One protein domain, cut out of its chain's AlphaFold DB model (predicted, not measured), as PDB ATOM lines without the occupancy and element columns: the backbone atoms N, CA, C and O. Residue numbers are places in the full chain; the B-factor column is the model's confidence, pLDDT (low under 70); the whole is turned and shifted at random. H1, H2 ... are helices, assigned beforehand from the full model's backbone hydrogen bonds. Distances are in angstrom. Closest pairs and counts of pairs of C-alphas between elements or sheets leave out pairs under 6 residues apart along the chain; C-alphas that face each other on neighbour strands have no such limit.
ATOM      1  N   SER A 214     121.614 258.052 366.078       88.75
ATOM      2  CA  SER A 214     122.622 258.595 365.158       88.75
ATOM      3  C   SER A 214     122.026 259.178 363.873       88.75
ATOM      4  O   SER A 214     122.557 260.153 363.351       88.75
ATOM      5  N   LEU A 215     120.892 258.650 363.399       89.88
ATOM      6  CA  LEU A 215     120.203 259.119 362.189       89.88
ATOM      7  C   LEU A 215     119.727 260.576 362.294       89.88
ATOM      8  O   LEU A 215     119.701 261.282 361.292       89.88
ATOM      9  N   LEU A 216     119.428 261.073 363.501       92.12
ATOM     10  CA  LEU A 216     119.070 262.483 363.707       92.12
ATOM     11  C   LEU A 216     120.240 263.443 363.454       92.12
ATOM     12  O   LEU A 216     120.027 264.647 363.338       92.12
ATOM     13  N   LYS A 217     121.480 262.945 363.378       92.81
ATOM     14  CA  LYS A 217     122.642 263.766 363.016       92.81
ATOM     15  C   LYS A 217     122.678 264.093 361.523       92.81
ATOM     16  O   LYS A 217     123.350 265.051 361.154       92.81
ATOM     17  N   LEU A 218     121.962 263.345 360.677       91.38
ATOM     18  CA  LEU A 218     121.868 263.619 359.237       91.38
ATOM     19  C   LEU A 218     121.097 264.914 358.955       91.38
ATOM     20  O   LEU A 218     121.377 265.575 357.963       91.38
ATOM     21  N   PHE A 219     120.218 265.318 359.875       92.31
ATOM     22  CA  PHE A 219     119.337 266.468 359.718       92.31
ATOM     23  C   PHE A 219     119.784 267.678 360.554       92.31
ATOM     24  O   PHE A 219     120.213 267.543 361.710       92.31
ATOM     25  N   SER A 220     119.655 268.874 359.983       90.88
ATOM     26  CA  SER A 220     119.778 270.147 360.697       90.88
ATOM     27  C   SER A 220     118.642 270.326 361.709       90.88
ATOM     28  O   SER A 220     117.641 269.604 361.698       90.88
ATOM     29  N   ASN A 221     118.775 271.299 362.614       90.44
ATOM     30  CA  ASN A 221     117.738 271.556 363.619       90.44
ATOM     31  C   ASN A 221     116.399 271.951 362.958       90.44
ATOM     32  O   ASN A 221     115.338 271.499 363.385       90.44
ATOM     33  N   ARG A 222     116.450 272.720 361.862       87.81
ATOM     34  CA  ARG A 222     115.273 273.135 361.081       87.81
ATOM     35  C   ARG A 222     114.650 272.006 360.266       87.81
ATOM     36  O   ARG A 222     113.435 271.946 360.120       87.81
ATOM     37  N   GLU A 223     115.449 271.074 359.768       90.94
ATOM     38  CA  GLU A 223     114.915 269.886 359.097       90.94
ATOM     39  C   GLU A 223     114.203 268.968 360.101       90.94
ATOM     40  O   GLU A 223     113.091 268.512 359.838       90.94
ATOM     41  N   ILE A 224     114.785 268.765 361.293       92.31
ATOM     42  CA  ILE A 224     114.143 268.030 362.401       92.31
ATOM     43  C   ILE A 224     112.806 268.679 362.771       92.31
ATOM     44  O   ILE A 224     111.803 267.986 362.939       92.31
ATOM     45  N   MET A 225     112.783 270.005 362.872       90.44
ATOM     46  CA  MET A 225     111.577 270.786 363.129       90.44
ATOM     47  C   MET A 225     110.483 270.522 362.087       90.44
ATOM     48  O   MET A 225     109.354 270.212 362.466       90.44
ATOM     49  N   ILE A 226     110.803 270.596 360.789       89.62
ATOM     50  CA  ILE A 226     109.823 270.349 359.719       89.62
ATOM     51  C   ILE A 226     109.340 268.898 359.748       89.62
ATOM     52  O   ILE A 226     108.139 268.662 359.659       89.62
ATOM     53  N   LEU A 227     110.230 267.925 359.963       91.19
ATOM     54  CA  LEU A 227     109.841 266.522 360.118       91.19
ATOM     55  C   LEU A 227     108.876 266.315 361.299       91.19
ATOM     56  O   LEU A 227     107.907 265.566 361.176       91.19
ATOM     57  N   ILE A 228     109.081 267.012 362.425       91.06
ATOM     58  CA  ILE A 228     108.139 267.002 363.557       91.06
ATOM     59  C   ILE A 228     106.795 267.626 363.154       91.06
ATOM     60  O   ILE A 228     105.751 267.060 363.479       91.06
ATOM     61  N   ILE A 229     106.799 268.758 362.440       87.25
ATOM     62  CA  ILE A 229     105.574 269.425 361.961       87.25
ATOM     63  C   ILE A 229     104.786 268.510 361.008       87.25
ATOM     64  O   ILE A 229     103.569 268.397 361.151       87.25
ATOM     65  N   LEU A 230     105.462 267.809 360.094       87.81
ATOM     66  CA  LEU A 230     104.844 266.852 359.169       87.81
ATOM     67  C   LEU A 230     104.225 265.655 359.909       87.81
ATOM     68  O   LEU A 230     103.136 265.208 359.554       87.81
ATOM     69  N   LEU A 231     104.867 265.162 360.975       89.31
ATOM     70  CA  LEU A 231     104.353 264.054 361.791       89.31
ATOM     71  C   LEU A 231     103.212 264.456 362.746       89.31
ATOM     72  O   LEU A 231     102.551 263.571 363.296       89.31
ATOM     73  N   ARG A 232     102.950 265.755 362.958       87.00
ATOM     74  CA  ARG A 232     101.853 266.232 363.821       87.00
ATOM     75  C   ARG A 232     100.477 266.037 363.180       87.00
ATOM     76  O   ARG A 232     100.318 266.149 361.964       87.00
ATOM     77  N   THR A 233      99.460 265.767 364.000       76.81
ATOM     78  CA  THR A 233      98.058 265.692 363.557       76.81
ATOM     79  C   THR A 233      97.430 267.087 363.442       76.81
ATOM     80  O   THR A 233      97.606 267.927 364.328       76.81
ATOM     81  N   ALA A 234      96.668 267.342 362.372       65.62
ATOM     82  CA  ALA A 234      95.840 268.544 362.263       65.62
ATOM     83  C   ALA A 234      94.554 268.341 363.071       65.62
ATOM     84  O   ALA A 234      93.612 267.708 362.604       65.62
ATOM     85  N   ASN A 235      94.530 268.838 364.307       57.22
ATOM     86  CA  ASN A 235      93.327 268.782 365.145       57.22
ATOM     87  C   ASN A 235      92.486 270.075 365.052       57.22
ATOM     88  O   ASN A 235      91.352 270.082 365.515       57.22
ATOM     89  N   GLU A 236      93.012 271.149 364.442       57.88
ATOM     90  CA  GLU A 236      92.338 272.449 364.277       57.88
ATOM     91  C   GLU A 236      92.721 273.121 362.936       57.88
ATOM     92  O   GLU A 236      93.870 272.981 362.497       57.88
ATOM     93  N   PRO A 237      91.823 273.915 362.311       53.84
ATOM     94  CA  PRO A 237      92.098 274.633 361.056       53.84
ATOM     95  C   PRO A 237      93.236 275.667 361.166       53.84
ATOM     96  O   PRO A 237      93.834 276.028 360.157       53.84
ATOM     97  N   LYS A 238      93.590 276.101 362.387       57.03
ATOM     98  CA  LYS A 238      94.753 276.962 362.688       57.03
ATOM     99  C   LYS A 238      96.003 276.191 363.144       57.03
ATOM    100  O   LYS A 238      96.908 276.785 363.720       57.03
ATOM    101  N   SER A 239      96.073 274.875 362.940       68.75
ATOM    102  CA  SER A 239      97.262 274.111 363.337       68.75
ATOM    103  C   SER A 239      98.516 274.567 362.571       68.75
ATOM    104  O   SER A 239      98.446 274.911 361.389       68.75
ATOM    105  N   THR A 240      99.684 274.521 363.225       69.81
ATOM    106  CA  THR A 240     100.994 274.899 362.650       69.81
ATOM    107  C   THR A 240     101.274 274.197 361.317       69.81
ATOM    108  O   THR A 240     101.865 274.780 360.413       69.81
ATOM    109  N   ARG A 241     100.804 272.952 361.159       74.88
ATOM    110  CA  ARG A 241     100.929 272.174 359.919       74.88
ATOM    111  C   ARG A 241     100.080 272.745 358.777       74.88
ATOM    112  O   ARG A 241     100.553 272.829 357.648       74.88
ATOM    113  N   ASN A 242      98.856 273.180 359.059       72.44
ATOM    114  CA  ASN A 242      97.974 273.754 358.040       72.44
ATOM    115  C   ASN A 242      98.458 275.143 357.621       72.44
ATOM    116  O   ASN A 242      98.459 275.464 356.436       72.44
ATOM    117  N   GLN A 243      98.965 275.934 358.572       72.06
ATOM    118  CA  GLN A 243      99.661 277.184 358.263       72.06
ATOM    119  C   GLN A 243     100.931 276.943 357.436       72.06
ATOM    120  O   GLN A 243     101.172 277.677 356.480       72.06
ATOM    121  N   PHE A 244     101.707 275.898 357.744       76.94
ATOM    122  CA  PHE A 244     102.871 275.496 356.949       76.94
ATOM    123  C   PHE A 244     102.482 275.221 355.487       76.94
ATOM    124  O   PHE A 244     103.051 275.837 354.588       76.94
ATOM    125  N   PHE A 245     101.468 274.381 355.235       76.00
ATOM    126  CA  PHE A 245     101.019 274.090 353.865       76.00
ATOM    127  C   PHE A 245     100.401 275.302 353.161       76.00
ATOM    128  O   PHE A 245     100.717 275.546 351.996       76.00
ATOM    129  N   LYS A 246      99.587 276.103 353.857       73.62
ATOM    130  CA  LYS A 246      99.008 277.337 353.304       73.62
ATOM    131  C   LYS A 246     100.095 278.308 352.838       73.62
ATOM    132  O   LYS A 246     100.028 278.820 351.724       73.62
ATOM    133  N   ASN A 247     101.125 278.510 353.658       69.88
ATOM    134  CA  ASN A 247     102.243 279.391 353.329       69.88
ATOM    135  C   ASN A 247     103.122 278.839 352.201       69.88
ATOM    136  O   ASN A 247     103.732 279.614 351.467       69.88
ATOM    137  N   LEU A 248     103.214 277.514 352.070       71.94
ATOM    138  CA  LEU A 248     104.048 276.867 351.063       71.94
ATOM    139  C   LEU A 248     103.396 276.821 349.674       71.94
ATOM    140  O   LEU A 248     104.126 276.876 348.688       71.94
ATOM    141  N   PHE A 249     102.065 276.755 349.595       67.44
ATOM    142  CA  PHE A 249     101.328 276.596 348.334       67.44
ATOM    143  C   PHE A 249     100.408 277.768 347.962       67.44
ATOM    144  O   PHE A 249      99.763 277.696 346.924       67.44
ATOM    145  N   GLU A 250     100.326 278.829 348.777       60.81
ATOM    146  CA  GLU A 250      99.390 279.956 348.563       60.81
ATOM    147  C   GLU A 250      97.926 279.500 348.389       60.81
ATOM    148  O   GLU A 250      97.130 280.141 347.711       60.81
ATOM    149  N   LEU A 251      97.552 278.371 349.000       53.00
ATOM    150  CA  LEU A 251      96.209 277.804 348.879       53.00
ATOM    151  C   LEU A 251      95.231 278.599 349.755       53.00
ATOM    152  O   LEU A 251      95.296 278.533 350.986       53.00
ATOM    153  N   GLU A 252      94.319 279.344 349.128       43.31
ATOM    154  CA  GLU A 252      93.293 280.115 349.844       43.31
ATOM    155  C   GLU A 252      92.180 279.223 350.436       43.31
ATOM    156  O   GLU A 252      91.665 279.551 351.504       43.31
ATOM    157  N   ASP A 253      91.924 278.035 349.867       46.12
ATOM    158  CA  ASP A 253      90.789 277.168 350.231       46.12
ATOM    159  C   ASP A 253      91.187 275.718 350.589       46.12
ATOM    160  O   ASP A 253      91.025 274.790 349.800       46.12
ATOM    161  N   LEU A 254      91.672 275.481 351.815       47.84
ATOM    162  CA  LEU A 254      91.950 274.121 352.335       47.84
ATOM    163  C   LEU A 254      90.894 273.583 353.318       47.84
ATOM    164  O   LEU A 254      91.051 272.493 353.859       47.84
ATOM    165  N   ASN A 255      89.788 274.296 353.537       44.34
ATOM    166  CA  ASN A 255      88.864 273.986 354.635       44.34
ATOM    167  C   ASN A 255      88.073 272.661 354.507       44.34
ATOM    168  O   ASN A 255      87.346 272.343 355.440       44.34
ATOM    169  N   ASN A 256      88.201 271.871 353.428       45.22
ATOM    170  CA  ASN A 256      87.288 270.739 353.179       45.22
ATOM    171  C   ASN A 256      87.881 269.373 352.758       45.22
ATOM    172  O   ASN A 256      87.090 268.500 352.407       45.22
ATOM    173  N   GLN A 257      89.197 269.096 352.795       53.75
ATOM    174  CA  GLN A 257      89.703 267.773 352.341       53.75
ATOM    175  C   GLN A 257      90.902 267.203 353.135       53.75
ATOM    176  O   GLN A 257      92.053 267.306 352.715       53.75
ATOM    177  N   ASN A 258      90.625 266.481 354.231       56.25
ATOM    178  CA  ASN A 258      91.630 265.751 355.032       56.25
ATOM    179  C   ASN A 258      92.458 264.712 354.233       56.25
ATOM    180  O   ASN A 258      93.599 264.428 354.598       56.25
ATOM    181  N   GLU A 259      91.912 264.131 353.156       54.84
ATOM    182  CA  GLU A 259      92.621 263.133 352.332       54.84
ATOM    183  C   GLU A 259      93.760 263.736 351.490       54.84
ATOM    184  O   GLU A 259      94.781 263.077 351.277       54.84
ATOM    185  N   ASN A 260      93.637 264.995 351.054       68.62
ATOM    186  CA  ASN A 260      94.687 265.671 350.288       68.62
ATOM    187  C   ASN A 260      95.871 266.083 351.175       68.62
ATOM    188  O   ASN A 260      97.021 265.961 350.753       68.62
ATOM    189  N   GLU A 261      95.628 266.469 352.431       72.75
ATOM    190  CA  GLU A 261      96.699 266.814 353.380       72.75
ATOM    191  C   GLU A 261      97.612 265.625 353.709       72.75
ATOM    192  O   GLU A 261      98.829 265.784 353.833       72.75
ATOM    193  N   GLN A 262      97.046 264.423 353.858       77.62
ATOM    194  CA  GLN A 262      97.836 263.222 354.136       77.62
ATOM    195  C   GLN A 262      98.719 262.861 352.942       77.62
ATOM    196  O   GLN A 262      99.912 262.624 353.121       77.62
ATOM    197  N   LYS A 263      98.168 262.888 351.721       79.88
ATOM    198  CA  LYS A 263      98.937 262.652 350.491       79.88
ATOM    199  C   LYS A 263     100.095 263.638 350.347       79.88
ATOM    200  O   LYS A 263     101.220 263.211 350.100       79.88
ATOM    201  N   LEU A 264      99.840 264.929 350.579       79.88
ATOM    202  CA  LEU A 264     100.885 265.955 350.591       79.88
ATOM    203  C   LEU A 264     101.940 265.648 351.658       79.88
ATOM    204  O   LEU A 264     103.123 265.594 351.345       79.88
ATOM    205  N   THR A 265     101.536 265.358 352.896       85.62
ATOM    206  CA  THR A 265     102.464 265.019 353.992       85.62
ATOM    207  C   THR A 265     103.416 263.879 353.619       85.62
ATOM    208  O   THR A 265     104.627 264.003 353.806       85.62
ATOM    209  N   ILE A 266     102.890 262.789 353.052       87.06
ATOM    210  CA  ILE A 266     103.696 261.645 352.604       87.06
ATOM    211  C   ILE A 266     104.657 262.045 351.483       87.06
ATOM    212  O   ILE A 266     105.834 261.691 351.528       87.06
ATOM    213  N   HIS A 267     104.183 262.840 350.525       84.38
ATOM    214  CA  HIS A 267     105.008 263.366 349.442       84.38
ATOM    215  C   HIS A 267     106.181 264.217 349.967       84.38
ATOM    216  O   HIS A 267     107.322 264.041 349.540       84.38
ATOM    217  N   PHE A 268     105.936 265.077 350.960       86.81
ATOM    218  CA  PHE A 268     106.979 265.871 351.614       86.81
ATOM    219  C   PHE A 268     107.981 265.017 352.378       86.81
ATOM    220  O   PHE A 268     109.185 265.191 352.198       86.81
ATOM    221  N   LEU A 269     107.510 264.070 353.194       89.50
ATOM    222  CA  LEU A 269     108.393 263.143 353.903       89.50
ATOM    223  C   LEU A 269     109.311 262.403 352.921       89.50
ATOM    224  O   LEU A 269     110.506 262.280 353.181       89.50
ATOM    225  N   ALA A 270     108.793 261.994 351.759       89.00
ATOM    226  CA  ALA A 270     109.600 261.355 350.729       89.00
ATOM    227  C   ALA A 270     110.754 262.249 350.237       89.00
ATOM    228  O   ALA A 270     111.851 261.736 350.029       89.00
ATOM    229  N   HIS A 271     110.569 263.569 350.102       90.50
ATOM    230  CA  HIS A 271     111.656 264.478 349.715       90.50
ATOM    231  C   HIS A 271     112.783 264.542 350.757       90.50
ATOM    232  O   HIS A 271     113.952 264.457 350.373       90.50
ATOM    233  N   TYR A 272     112.453 264.625 352.051       91.81
ATOM    234  CA  TYR A 272     113.447 264.659 353.137       91.81
ATOM    235  C   TYR A 272     114.228 263.355 353.277       91.81
ATOM    236  O   TYR A 272     115.391 263.373 353.658       91.81
ATOM    237  N   ILE A 273     113.600 262.213 353.006       90.12
ATOM    238  CA  ILE A 273     114.306 260.932 353.088       90.12
ATOM    239  C   ILE A 273     115.117 260.683 351.815       90.12
ATOM    240  O   ILE A 273     116.247 260.209 351.888       90.12
ATOM    241  N   ARG A 274     114.592 261.062 350.644       88.75
ATOM    242  CA  ARG A 274     115.298 260.921 349.363       88.75
ATOM    243  C   ARG A 274     116.572 261.769 349.290       88.75
ATOM    244  O   ARG A 274     117.527 261.345 348.642       88.75
ATOM    245  N   SER A 275     116.623 262.915 349.977       90.62
ATOM    246  CA  SER A 275     117.840 263.744 350.052       90.62
ATOM    247  C   SER A 275     119.009 263.040 350.748       90.62
ATOM    248  O   SER A 275     120.154 263.453 350.581       90.62
ATOM    249  N   LEU A 276     118.748 261.958 351.494       88.44
ATOM    250  CA  LEU A 276     119.795 261.164 352.130       88.44
ATOM    251  C   LEU A 276     120.553 260.253 351.152       88.44
ATOM    252  O   LEU A 276     121.601 259.742 351.534       88.44
ATOM    253  N   ARG A 277     120.050 260.041 349.921       85.44
ATOM    254  CA  ARG A 277     120.684 259.197 348.880       85.44
ATOM    255  C   ARG A 277     120.995 257.755 349.332       85.44
ATOM    256  O   ARG A 277     122.015 257.188 348.948       85.44
ATOM    257  N   ILE A 278     120.097 257.160 350.115       82.81
ATOM    258  CA  ILE A 278     120.200 255.769 350.589       82.81
ATOM    259  C   ILE A 278     119.392 254.870 349.643       82.81
ATOM    260  O   ILE A 278     118.190 255.094 349.477       82.81
ATOM    261  N   SER A 279     120.025 253.872 349.021       72.56
ATOM    262  CA  SER A 279     119.393 253.053 347.970       72.56
ATOM    263  C   SER A 279     118.441 251.978 348.502       72.56
ATOM    264  O   SER A 279     117.421 251.703 347.875       72.56
ATOM    265  N   GLU A 280     118.709 251.404 349.677       70.19
ATOM    266  CA  GLU A 280     117.899 250.323 350.270       70.19
ATOM    267  C   GLU A 280     116.555 250.770 350.908       70.19
ATOM    268  O   GLU A 280     115.874 249.965 351.550       70.19
ATOM    269  N   VAL A 281     116.128 252.033 350.758       75.94
ATOM    270  CA  VAL A 281     114.929 252.562 351.442       75.94
ATOM    271  C   VAL A 281     113.658 252.382 350.616       75.94
ATOM    272  O   VAL A 281     113.515 252.925 349.521       75.94
ATOM    273  N   ASN A 282     112.664 251.698 351.188       80.81
ATOM    274  CA  ASN A 282     111.335 251.601 350.590       80.81
ATOM    275  C   ASN A 282     110.556 252.923 350.750       80.81
ATOM    276  O   ASN A 282     109.946 253.176 351.784       80.81
ATOM    277  N   LEU A 283     110.548 253.755 349.707       82.12
ATOM    278  CA  LEU A 283     109.822 255.035 349.669       82.12
ATOM    279  C   LEU A 283     108.451 254.948 348.977       82.12
ATOM    280  O   LEU A 283     107.947 255.953 348.474       82.12
ATOM    281  N   THR A 284     107.838 253.762 348.926       83.88
ATOM    282  CA  THR A 284     106.463 253.625 348.424       83.88
ATOM    283  C   THR A 284     105.482 254.395 349.309       83.88
ATOM    284  O   THR A 284     105.601 254.397 350.539       83.88
ATOM    285  N   ASN A 285     104.489 255.038 348.685       83.62
ATOM    286  CA  ASN A 285     103.491 255.835 349.408       83.62
ATOM    287  C   ASN A 285     102.778 255.015 350.498       83.62
ATOM    288  O   ASN A 285     102.560 255.530 351.592       83.62
ATOM    289  N   ASP A 286     102.488 253.737 350.238       84.81
ATOM    290  CA  ASP A 286     101.829 252.841 351.195       84.81
ATOM    291  C   ASP A 286     102.691 252.570 352.434       84.81
ATOM    292  O   ASP A 286     102.197 252.624 353.561       84.81
ATOM    293  N   HIS A 287     103.994 252.326 352.252       86.62
ATOM    294  CA  HIS A 287     104.908 252.090 353.369       86.62
ATOM    295  C   HIS A 287     105.083 253.345 354.233       86.62
ATOM    296  O   HIS A 287     104.976 253.284 355.461       86.62
ATOM    297  N   LEU A 288     105.280 254.504 353.596       87.19
ATOM    298  CA  LEU A 288     105.378 255.781 354.300       87.19
ATOM    299  C   LEU A 288     104.079 256.118 355.042       87.19
ATOM    300  O   LEU A 288     104.137 256.607 356.170       87.19
ATOM    301  N   LEU A 289     102.916 255.809 354.459       87.62
ATOM    302  CA  LEU A 289     101.619 256.008 355.103       87.62
ATOM    303  C   LEU A 289     101.458 255.131 356.352       87.62
ATOM    304  O   LEU A 289     101.023 255.628 357.393       87.62
ATOM    305  N   GLN A 290     101.862 253.859 356.293       88.62
ATOM    306  CA  GLN A 290     101.843 252.959 357.453       88.62
ATOM    307  C   GLN A 290     102.749 253.463 358.586       88.62
ATOM    308  O   GLN A 290     102.341 253.503 359.752       88.62
ATOM    309  N   LEU A 291     103.972 253.891 358.259       88.00
ATOM    310  CA  LEU A 291     104.908 254.438 359.244       88.00
ATOM    311  C   LEU A 291     104.414 255.765 359.830       88.00
ATOM    312  O   LEU A 291     104.477 255.956 361.047       88.00
ATOM    313  N   TYR A 292     103.869 256.651 358.997       88.25
ATOM    314  CA  TYR A 292     103.239 257.892 359.438       88.25
ATOM    315  C   TYR A 292     102.121 257.618 360.455       88.25
ATOM    316  O   TYR A 292     102.113 258.200 361.542       88.25
ATOM    317  N   GLN A 293     101.222 256.671 360.165       87.31
ATOM    318  CA  GLN A 293     100.130 256.305 361.073       87.31
ATOM    319  C   GLN A 293     100.637 255.759 362.419       87.31
ATOM    320  O   GLN A 293     100.082 256.097 363.467       87.31
ATOM    321  N   LYS A 294     101.720 254.970 362.416       89.38
ATOM    322  CA  LYS A 294     102.338 254.393 363.625       89.38
ATOM    323  C   LYS A 294     103.030 255.439 364.511       89.38
ATOM    324  O   LYS A 294     102.975 255.350 365.744       89.38
ATOM    325  N   TYR A 295     103.685 256.430 363.905       90.50
ATOM    326  CA  TYR A 295     104.536 257.403 364.605       90.50
ATOM    327  C   TYR A 295     103.973 258.828 364.669       90.50
ATOM    328  O   TYR A 295     104.686 259.728 365.111       90.50
ATOM    329  N   ARG A 296     102.698 259.038 364.316       86.50
ATOM    330  CA  ARG A 296     102.025 260.342 364.428       86.50
ATOM    331  C   ARG A 296     102.181 260.978 365.818       86.50
ATOM    332  O   ARG A 296     102.157 260.286 366.842       86.50
ATOM    333  N   ILE A 297     102.317 262.301 365.832       86.44
ATOM    334  CA  ILE A 297     102.517 263.134 367.023       86.44
ATOM    335  C   ILE A 297     101.235 263.923 367.298       86.44
ATOM    336  O   ILE A 297     100.688 264.575 366.410       86.44
ATOM    337  N   GLU A 298     100.753 263.899 368.535       83.06
ATOM    338  CA  GLU A 298      99.582 264.683 368.934       83.06
ATOM    339  C   GLU A 298      99.953 266.162 369.122       83.06
ATOM    340  O   GLU A 298     101.048 266.473 369.597       83.06
ATOM    341  N   ALA A 299      99.036 267.081 368.803       69.69
ATOM    342  CA  ALA A 299      99.301 268.525 368.743       69.69
ATOM    343  C   ALA A 299      99.882 269.160 370.030       69.69
ATOM    344  O   ALA A 299     100.606 270.145 369.933       69.69
ATOM    345  N   LYS A 300      99.606 268.605 371.221       72.75
ATOM    346  CA  LYS A 300     100.094 269.112 372.527       72.75
ATOM    347  C   LYS A 300     101.241 268.282 373.127       72.75
ATOM    348  O   LYS A 300     101.498 268.353 374.326       72.75
ATOM    349  N   SER A 301     101.909 267.461 372.317       80.88
ATOM    350  CA  SER A 301     103.020 266.622 372.780       80.88
ATOM    351  C   SER A 301     104.229 267.467 373.188       80.88
ATOM    352  O   SER A 301     104.611 268.387 372.468       80.88
ATOM    353  N   ASN A 302     104.878 267.120 374.302       86.56
ATOM    354  CA  ASN A 302     106.126 267.768 374.715       86.56
ATOM    355  C   ASN A 302     107.297 267.436 373.762       86.56
ATOM    356  O   ASN A 302     107.226 266.509 372.946       86.56
ATOM    357  N   THR A 303     108.396 268.187 373.872       86.88
ATOM    358  CA  THR A 303     109.557 268.051 372.975       86.88
ATOM    359  C   THR A 303     110.253 266.688 373.073       86.88
ATOM    360  O   THR A 303     110.685 266.162 372.048       86.88
ATOM    361  N   ASP A 304     110.309 266.069 374.261       90.25
ATOM    362  CA  ASP A 304     110.884 264.724 374.455       90.25
ATOM    363  C   ASP A 304     110.089 263.655 373.682       90.25
ATOM    364  O   ASP A 304     110.677 262.872 372.934       90.25
ATOM    365  N   LEU A 305     108.753 263.670 373.769       90.69
ATOM    366  CA  LEU A 305     107.894 262.736 373.040       90.69
ATOM    367  C   LEU A 305     107.967 262.954 371.523       90.69
ATOM    368  O   LEU A 305     108.009 261.974 370.774       90.69
ATOM    369  N   CYS A 306     108.018 264.213 371.071       90.44
ATOM    370  CA  CYS A 306     108.159 264.545 369.649       90.44
ATOM    371  C   CYS A 306     109.436 263.924 369.059       90.44
ATOM    372  O   CYS A 306     109.379 263.213 368.054       90.44
ATOM    373  N   LEU A 307     110.578 264.132 369.722       92.38
ATOM    374  CA  LEU A 307     111.866 263.585 369.286       92.38
ATOM    375  C   LEU A 307     111.909 262.057 369.389       92.38
ATOM    376  O   LEU A 307     112.450 261.404 368.499       92.38
ATOM    377  N   LYS A 308     111.284 261.463 370.415       93.06
ATOM    378  CA  LYS A 308     111.166 260.003 370.551       93.06
ATOM    379  C   LYS A 308     110.396 259.372 369.392       93.06
ATOM    380  O   LYS A 308     110.815 258.342 368.864       93.06
ATOM    381  N   LYS A 309     109.271 259.975 368.996       93.12
ATOM    382  CA  LYS A 309     108.446 259.511 367.870       93.12
ATOM    383  C   LYS A 309     109.184 259.650 366.541       93.12
ATOM    384  O   LYS A 309     109.210 258.682 365.786       93.12
ATOM    385  N   LEU A 310     109.845 260.785 366.301       94.00
ATOM    386  CA  LEU A 310     110.671 260.986 365.107       94.00
ATOM    387  C   LEU A 310     111.844 259.994 365.045       94.00
ATOM    388  O   LEU A 310     112.086 259.389 364.004       94.00
ATOM    389  N   ALA A 311     112.549 259.780 366.158       92.75
ATOM    390  CA  ALA A 311     113.633 258.804 366.225       92.75
ATOM    391  C   ALA A 311     113.134 257.385 365.910       92.75
ATOM    392  O   ALA A 311     113.780 256.674 365.144       92.75
ATOM    393  N   GLY A 312     111.972 256.996 366.447       91.44
ATOM    394  CA  GLY A 312     111.331 255.717 366.137       91.44
ATOM    395  C   GLY A 312     110.920 255.591 364.668       91.44
ATOM    396  O   GLY A 312     111.153 254.545 364.069       91.44
ATOM    397  N   PHE A 313     110.376 256.661 364.077       92.44
ATOM    398  CA  PHE A 313     110.040 256.722 362.653       92.44
ATOM    399  C   PHE A 313     111.275 256.484 361.774       92.44
ATOM    400  O   PHE A 313     111.264 255.587 360.935       92.44
ATOM    401  N   LEU A 314     112.367 257.222 362.014       90.00
ATOM    402  CA  LEU A 314     113.606 257.081 361.241       90.00
ATOM    403  C   LEU A 314     114.257 255.705 361.427       90.00
ATOM    404  O   LEU A 314     114.774 255.142 360.470       90.00
ATOM    405  N   GLN A 315     114.224 255.148 362.641       89.06
ATOM    406  CA  GLN A 315     114.777 253.819 362.908       89.06
ATOM    407  C   GLN A 315     113.999 252.704 362.207       89.06
ATOM    408  O   GLN A 315     114.643 251.782 361.719       89.06
ATOM    409  N   SER A 316     112.664 252.793 362.145       88.06
ATOM    410  CA  SER A 316     111.840 251.821 361.412       88.06
ATOM    411  C   SER A 316     111.920 251.985 359.895       88.06
ATOM    412  O   SER A 316     111.775 251.011 359.169       88.06
ATOM    413  N   LEU A 317     112.162 253.200 359.399       84.44
ATOM    414  CA  LEU A 317     112.345 253.432 357.966       84.44
ATOM    415  C   LEU A 317     113.715 252.937 357.472       84.44
ATOM    416  O   LEU A 317     113.842 252.455 356.352       84.44
ATOM    417  N   LEU A 318     114.740 253.050 358.320       77.19
ATOM    418  CA  LEU A 318     116.127 252.684 358.026       77.19
ATOM    419  C   LEU A 318     116.549 251.437 358.820       77.19
ATOM    420  O   LEU A 318     117.599 251.437 359.459       77.19
ATOM    421  N   GLU A 319     115.728 250.381 358.830       66.12
ATOM    422  CA  GLU A 319     116.003 249.150 359.599       66.12
ATOM    423  C   GLU A 319     117.270 248.420 359.107       66.12
ATOM    424  O   GLU A 319     118.065 247.940 359.919       66.12
TER     425      GLU A 319
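What this domain is: This is residues 214 to 319 of the 1220 residues of the protein "Hypothetical protein" of Rotaria sp. Silwood1 (UniProt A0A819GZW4). Four helices make the body as a ring of contacts: the longest, H4, has H2 over it running roughly back along it, and the hairpin of H5 and H6 closes the ring, with H5 crossing H4 and H6 crossing H2. H3 lies on the other side of H2 and H4 from H5, with its last residues and the turn after it, residues 247 to 253, sticking out, while the short H1 packs on H6. The printed part has 106 residues with six named helices, H1 to H6 in order along the chain, and no named strand; the class is all helix. It is compact, with a radius of gyration of the C-alphas of 13.6 A and spans of 38 by 29 by 23 A.

Where its parts are: H4, residues 258 to 274, is 24.8 A long and begins at C-alpha 258 at (91.630, 265.751, 355.032). H2 is residues 221 to 231, 15.5 A. H5, residues 285 to 295, measures 15.3 A, and H6, residues 303 to 317, measures 21.1 A, ending at C-alpha 317 at (112.345, 253.432, 357.966). H3 is residues 240 to 249, 14.4 A. H1 is residues 214 to 217, beginning at C-alpha 214 at (122.622, 258.595, 365.158).

How they stand to each other: H4 touches H2 with residues 265 to 269 alone, the closest C-alphas being those of Thr 265 and Leu 230, 6.0 A apart; they run opposite ways at a shallow tilt of 34 degrees, only just short of steep. H4 touches H5 with residues 266 to 270 alone, closest at the C-alphas of Ile 266 and Leu 288, 6.3 A, about perpendicular at 83 degrees. H5 and H6 form a helical hairpin, opposite ways at a shallow tilt of 34.8 degrees, only just short of steep; their closest C-alphas, of Tyr 295 and Lys 309, are 5.5 A apart. H6 touches H2 with residues 306 to 310 alone, about perpendicular at 80 degrees, with the C-alphas of Cys 306 and Ile 228 closest at 6.6 A. H6 touches H1 with residues 311 to 315 alone, the closest C-alphas being those of Leu 314 and Leu 215, 7.0 A apart. H2 and H3 only just touch, with 3 pairs of C-alphas within 8 A, closest at Ile 229 and Arg 241, 5.8 A, about perpendicular at 78 degrees. H3 and H4 are near each other. H4 and H6 are apart. The helix packing is part aligned, part crossed. Each O i to N i+4 pair is within hydrogen-bond range in H2, H3, H5 and H6, 12 of 13 are in H4, and H1 is too short for such a pair.

The domain as a whole: The C-alphas farthest apart, of Ser 214 and Asp 253, are 39.8 A apart. The printed part has no cut; the link from H1 to H2 is tight, the others are short, and no link is long. The mean pLDDT of the printed part is 80.1, with 22 residues under 70: 234 to 240, 247, 249 to 260, 299 and 319.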